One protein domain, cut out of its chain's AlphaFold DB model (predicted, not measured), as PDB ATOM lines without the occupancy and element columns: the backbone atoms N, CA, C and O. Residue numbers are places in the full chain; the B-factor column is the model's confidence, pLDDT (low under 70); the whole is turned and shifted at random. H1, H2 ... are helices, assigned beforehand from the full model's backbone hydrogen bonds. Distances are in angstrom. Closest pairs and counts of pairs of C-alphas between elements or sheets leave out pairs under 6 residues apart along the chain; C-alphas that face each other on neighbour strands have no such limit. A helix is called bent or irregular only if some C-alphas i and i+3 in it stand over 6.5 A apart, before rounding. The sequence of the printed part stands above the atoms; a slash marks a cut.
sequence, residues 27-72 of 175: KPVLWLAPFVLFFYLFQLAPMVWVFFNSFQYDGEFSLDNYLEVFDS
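AT A GLANCE: This is residues 27 to 72 of the 175 residues of the protein "ABC transporter permease protein" of Vibrio maritimus (UniProt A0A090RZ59). One long helix, H1, makes most of the length of this model, and after its last residue, Asn 53, a small looped link leads to a short helix, H2, set off at an angle like the foot of an L. Within the link, residues 56 to 57 and 60 to 61 form a short antiparallel pairing, a small turn-back at the corner of the L. The printed part has 46 residues with two named helices, H1 then H2, and no named strand; its class is all helix. It is extended, with a radius of gyration of the C-alphas of 17.1 A and spans of 52 by 21 by 10 A.

IN THESE COORDINATES: Find C-alpha 27 at (33.664, -75.833, 98.345); from there H1, residues 27 to 53, runs 38.8 A to C-alpha 53 at (36.598, -98.731, 67.161). Look near residue 35 for a kink of 40 degrees. H1 is irregular, but only just: C-alphas 31 and 34 are 6.9 A apart. Then find H2, residues 64 to 71, which ends at C-alpha 71 at (40.575, -118.036, 66.827).

HOW THE PARTS SIT: Between H1 and H2 you pass ten residues, a short link. The two helices are apart, with no C-alpha of the one within 8 A of the other. Residues 27 to 51 of H1 stand free, and so do residues 67 to 72, of which 67 to 71 belong to H2. In H2 every O i to N i+4 pair is within hydrogen-bond range; in H1 19 of 23 are.

THE WHOLE: The two C-alphas farthest apart are those of Lys 27 and Asp 71, at 53.1 A. The printed part has no cut and no long link. Mean pLDDT of the printed part is 86.1, and residue 28 is the one printed residue under 70.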
ATOM      1  N   LYS A  27      32.891 -76.940  98.947       70.31
ATOM      2  CA  LYS A  27      33.664 -75.833  98.345       70.31
ATOM      3  C   LYS A  27      35.046 -76.261  97.799       70.31
ATOM      4  O   LYS A  27      35.350 -75.877  96.674       70.31
ATOM      5  N   PRO A  28      35.856 -77.077  98.504       69.81
ATOM      6  CA  PRO A  28      37.112 -77.611  97.966       69.81
ATOM      7  C   PRO A  28      36.905 -78.533  96.757       69.81
ATOM      8  O   PRO A  28      37.681 -78.493  95.809       69.81
ATOM      9  N   VAL A  29      35.833 -79.336  96.764       72.06
ATOM     10  CA  VAL A  29      35.491 -80.244  95.656       72.06
ATOM     11  C   VAL A  29      35.135 -79.454  94.399       72.06
ATOM     12  O   VAL A  29      35.529 -79.848  93.310       72.06
ATOM     13  N   LEU A  30      34.468 -78.306  94.539       80.56
ATOM     14  CA  LEU A  30      34.159 -77.421  93.412       80.56
ATOM     15  C   LEU A  30      35.421 -76.834  92.755       80.56
ATOM     16  O   LEU A  30      35.454 -76.669  91.540       80.56
ATOM     17  N   TRP A  31      36.461 -76.547  93.544       82.62
ATOM     18  CA  TRP A  31      37.758 -76.081  93.034       82.62
ATOM     19  C   TRP A  31      38.574 -77.201  92.378       82.62
ATOM     20  O   TRP A  31      39.319 -76.947  91.436       82.62
ATOM     21  N   LEU A  32      38.406 -78.442  92.838       85.75
ATOM     22  CA  LEU A  32      39.014 -79.631  92.229       85.75
ATOM     23  C   LEU A  32      38.222 -80.155  91.022       85.75
ATOM     24  O   LEU A  32      38.783 -80.867  90.195       85.75
ATOM     25  N   ALA A  33      36.943 -79.793  90.888       88.75
ATOM     26  CA  ALA A  33      36.059 -80.251  89.821       88.75
ATOM     27  C   ALA A  33      36.631 -80.073  88.400       88.75
ATOM     28  O   ALA A  33      36.593 -81.051  87.657       88.75
ATOM     29  N   PRO A  34      37.200 -78.914  87.994       88.56
ATOM     30  CA  PRO A  34      37.778 -78.781  86.654       88.56
ATOM     31  C   PRO A  34      38.990 -79.697  86.435       88.56
ATOM     32  O   PRO A  34      39.135 -80.260  85.353       88.56
ATOM     33  N   PHE A  35      39.825 -79.907  87.459       91.12
ATOM     34  CA  PHE A  35      40.961 -80.831  87.386       91.12
ATOM     35  C   PHE A  35      40.494 -82.284  87.252       91.12
ATOM     36  O   PHE A  35      40.959 -83.010  86.377       91.12
ATOM     37  N   VAL A  36      39.536 -82.693  88.083       91.06
ATOM     38  CA  VAL A  36      38.961 -84.044  88.069       91.06
ATOM     39  C   VAL A  36      38.248 -84.320  86.745       91.06
ATOM     40  O   VAL A  36      38.439 -85.380  86.153       91.06
ATOM     41  N   LEU A  37      37.469 -83.357  86.244       92.31
ATOM     42  CA  LEU A  37      36.792 -83.464  84.956       92.31
ATOM     43  C   LEU A  37      37.798 -83.622  83.815       92.31
ATOM     44  O   LEU A  37      37.644 -84.524  82.999       92.31
ATOM     45  N   PHE A  38      38.837 -82.784  83.774       94.12
ATOM     46  CA  PHE A  38      39.885 -82.875  82.761       94.12
ATOM     47  C   PHE A  38      40.614 -84.225  82.812       94.12
ATOM     48  O   PHE A  38      40.788 -84.863  81.776       94.12
ATOM     49  N   PHE A  39      40.977 -84.686  84.012       93.88
ATOM     50  CA  PHE A  39      41.627 -85.977  84.235       93.88
ATOM     51  C   PHE A  39      40.784 -87.143  83.702       93.88
ATOM     52  O   PHE A  39      41.262 -87.930  82.884       93.88
ATOM     53  N   TYR A  40      39.508 -87.226  84.097       94.44
ATOM     54  CA  TYR A  40      38.624 -88.289  83.623       94.44
ATOM     55  C   TYR A  40      38.311 -88.173  82.137       94.44
ATOM     56  O   TYR A  40      38.206 -89.196  81.471       94.44
ATOM     57  N   LEU A  41      38.189 -86.964  81.591       94.75
ATOM     58  CA  LEU A  41      37.959 -86.781  80.163       94.75
ATOM     59  C   LEU A  41      39.151 -87.316  79.364       94.75
ATOM     60  O   LEU A  41      38.950 -88.120  78.462       94.75
ATOM     61  N   PHE A  42      40.384 -86.964  79.735       93.69
ATOM     62  CA  PHE A  42      41.586 -87.466  79.059       93.69
ATOM     63  C   PHE A  42      41.832 -88.964  79.263       93.69
ATOM     64  O   PHE A  42      42.403 -89.603  78.384       93.69
ATOM     65  N   GLN A  43      41.401 -89.535  80.388       93.81
ATOM     66  CA  GLN A  43      41.514 -90.971  80.635       93.81
ATOM     67  C   GLN A  43      40.430 -91.774  79.901       93.81
ATOM     68  O   GLN A  43      40.725 -92.800  79.292       93.81
ATOM     69  N   LEU A  44      39.176 -91.324  79.951       94.81
ATOM     70  CA  LEU A  44      38.036 -92.057  79.403       94.81
ATOM     71  C   LEU A  44      37.858 -91.827  77.903       94.81
ATOM     72  O   LEU A  44      37.438 -92.752  77.219       94.81
ATOM     73  N   ALA A  45      38.193 -90.649  77.367       93.75
ATOM     74  CA  ALA A  45      38.078 -90.371  75.934       93.75
ATOM     75  C   ALA A  45      38.792 -91.412  75.050       93.75
ATOM     76  O   ALA A  45      38.130 -91.965  74.169       93.75
ATOM     77  N   PRO A  46      40.081 -91.756  75.267       93.75
ATOM     78  CA  PRO A  46      40.735 -92.791  74.473       93.75
ATOM     79  C   PRO A  46      40.128 -94.175  74.722       93.75
ATOM     80  O   PRO A  46      40.008 -94.947  73.778       93.75
ATOM     81  N   MET A  47      39.687 -94.488  75.946       93.88
ATOM     82  CA  MET A  47      39.032 -95.772  76.230       93.88
ATOM     83  C   MET A  47      37.716 -95.920  75.463       93.88
ATOM     84  O   MET A  47      37.474 -96.958  74.858       93.88
ATOM     85  N   VAL A  48      36.886 -94.876  75.451       93.38
ATOM     86  CA  VAL A  48      35.619 -94.838  74.713       93.38
ATOM     87  C   VAL A  48      35.877 -94.892  73.209       93.38
ATOM     88  O   VAL A  48      35.199 -95.622  72.494       93.38
ATOM     89  N   TRP A  49      36.889 -94.169  72.726       92.25
ATOM     90  CA  TRP A  49      37.283 -94.209  71.321       92.25
ATOM     91  C   TRP A  49      37.738 -95.611  70.894       92.25
ATOM     92  O   TRP A  49      37.263 -96.115  69.880       92.25
ATOM     93  N   VAL A  50      38.595 -96.279  71.674       90.56
ATOM     94  CA  VAL A  50      39.008 -97.670  71.417       90.56
ATOM     95  C   VAL A  50      37.813 -98.621  71.485       90.56
ATOM     96  O   VAL A  50      37.690 -99.491  70.631       90.56
ATOM     97  N   PHE A  51      36.911 -98.434  72.451       90.19
ATOM     98  CA  PHE A  51      35.716 -99.262  72.606       90.19
ATOM     99  C   PHE A  51      34.777 -99.178  71.402       90.19
ATOM    100  O   PHE A  51      34.246-100.192  70.981       90.19
ATOM    101  N   PHE A  52      34.560 -97.996  70.822       88.06
ATOM    102  CA  PHE A  52      33.751 -97.902  69.606       88.06
ATOM    103  C   PHE A  52      34.492 -98.444  68.381       88.06
ATOM    104  O   PHE A  52      33.888 -99.144  67.574       88.06
ATOM    105  N   ASN A  53      35.801 -98.192  68.265       86.38
ATOM    106  CA  ASN A  53      36.598 -98.731  67.161       86.38
ATOM    107  C   ASN A  53      36.737-100.256  67.206       86.38
ATOM    108  O   ASN A  53      36.900-100.859  66.154       86.38
ATOM    109  N   SER A  54      36.643-100.904  68.371       86.06
ATOM    110  CA  SER A  54      36.742-102.367  68.443       86.06
ATOM    111  C   SER A  54      35.573-103.082  67.762       86.06
ATOM    112  O   SER A  54      35.728-104.228  67.348       86.06
ATOM    113  N   PHE A  55      34.427-102.413  67.605       85.88
ATOM    114  CA  PHE A  55      33.300-102.926  66.822       85.88
ATOM    115  C   PHE A  55      33.345-102.512  65.348       85.88
ATOM    116  O   PHE A  55      32.464-102.899  64.592       85.88
ATOM    117  N   GLN A  56      34.326-101.714  64.930       83.06
ATOM    118  CA  GLN A  56      34.472-101.301  63.542       83.06
ATOM    119  C   GLN A  56      35.470-102.231  62.841       83.06
ATOM    120  O   GLN A  56      36.619-102.350  63.266       83.06
ATOM    121  N   TYR A  57      35.049-102.862  61.751       79.19
ATOM    122  CA  TYR A  57      35.895-103.689  60.892       79.19
ATOM    123  C   TYR A  57      35.702-103.234  59.445       79.19
ATOM    124  O   TYR A  57      34.573-103.190  58.963       79.19
ATOM    125  N   ASP A  58      36.775-102.791  58.784       77.62
ATOM    126  CA  ASP A  58      36.754-102.271  57.403       77.62
ATOM    127  C   ASP A  58      35.676-101.206  57.097       77.62
ATOM    128  O   ASP A  58      35.236-101.031  55.963       77.62
ATOM    129  N   GLY A  59      35.264-100.428  58.102       78.12
ATOM    130  CA  GLY A  59      34.259 -99.378  57.923       78.12
ATOM    131  C   GLY A  59      32.810 -99.828  58.137       78.12
ATOM    132  O   GLY A  59      31.927 -98.972  58.086       78.12
ATOM    133  N   GLU A  60      32.569-101.088  58.503       82.62
ATOM    134  CA  GLU A  60      31.268-101.578  58.972       82.62
ATOM    135  C   GLU A  60      31.306-102.016  60.442       82.62
ATOM    136  O   GLU A  60      32.366-102.278  61.012       82.62
ATOM    137  N   PHE A  61      30.133-102.066  61.080       83.56
ATOM    138  CA  PHE A  61      30.012-102.578  62.443       83.56
ATOM    139  C   PHE A  61      30.063-104.109  62.406       83.56
ATOM    140  O   PHE A  61      29.128-104.739  61.910       83.56
ATOM    141  N   SER A  62      31.130-104.709  62.932       85.81
ATOM    142  CA  SER A  62      31.311-106.160  62.971       85.81
ATOM    143  C   SER A  62      31.900-106.646  64.297       85.81
ATOM    144  O   SER A  62      32.634-105.942  64.993       85.81
ATOM    145  N   LEU A  63      31.581-107.896  64.634       84.44
ATOM    146  CA  LEU A  63      32.178-108.639  65.745       84.44
ATOM    147  C   LEU A  63      33.371-109.503  65.304       84.44
ATOM    148  O   LEU A  63      33.958-110.185  66.146       84.44
ATOM    149  N   ASP A  64      33.749-109.458  64.025       81.44
ATOM    150  CA  ASP A  64      34.830-110.277  63.462       81.44
ATOM    151  C   ASP A  64      36.176-110.028  64.155       81.44
ATOM    152  O   ASP A  64      36.893-110.984  64.439       81.44
ATOM    153  N   ASN A  65      36.457-108.784  64.572       81.69
ATOM    154  CA  ASN A  65      37.621-108.443  65.406       81.69
ATOM    155  C   ASN A  65      37.728-109.327  66.661       81.69
ATOM    156  O   ASN A  65      38.818-109.717  67.071       81.69
ATOM    157  N   TYR A  66      36.600-109.630  67.309       82.44
ATOM    158  CA  TYR A  66      36.592-110.455  68.514       82.44
ATOM    159  C   TYR A  66      36.767-111.932  68.173       82.44
ATOM    160  O   TYR A  66      37.505-112.625  68.871       82.44
ATOM    161  N   LEU A  67      36.117-112.409  67.108       80.88
ATOM    162  CA  LEU A  67      36.253-113.793  66.650       80.88
ATOM    163  C   LEU A  67      37.698-114.103  66.249       80.88
ATOM    164  O   LEU A  67      38.233-115.118  66.678       80.88
ATOM    165  N   GLU A  68      38.371-113.191  65.546       81.88
ATOM    166  CA  GLU A  68      39.778-113.341  65.164       81.88
ATOM    167  C   GLU A  68      40.711-113.434  66.385       81.88
ATOM    168  O   GLU A  68      41.646-114.241  66.420       81.88
ATOM    169  N   VAL A  69      40.428-112.662  67.441       81.19
ATOM    170  CA  VAL A  69      41.178-112.735  68.704       81.19
ATOM    171  C   VAL A  69      41.000-114.093  69.389       81.19
ATOM    172  O   VAL A  69      41.966-114.615  69.951       81.19
ATOM    173  N   PHE A  70      39.799-114.675  69.350       80.88
ATOM    174  CA  PHE A  70      39.534-115.994  69.935       80.88
ATOM    175  C   PHE A  70      40.013-117.157  69.052       80.88
ATOM    176  O   PHE A  70      40.421-118.184  69.590       80.88
ATOM    177  N   ASP A  71      40.042-117.008  67.730       83.81
ATOM    178  CA  ASP A  71      40.575-118.036  66.827       83.81
ATOM    179  C   ASP A  71      42.111-118.059  66.813       83.81
ATOM    180  O   ASP A  71      42.740-119.090  66.548       83.81
ATOM    181  N   SER A  72      42.752-116.942  67.164       85.31
ATOM    182  CA  SER A  72      44.203-116.862  67.276       85.31
ATOM    183  C   SER A  72      44.722-117.614  68.507       85.31
ATOM    184  O   SER A  72      44.707-117.128  69.644       85.31
TER     185      SER A  72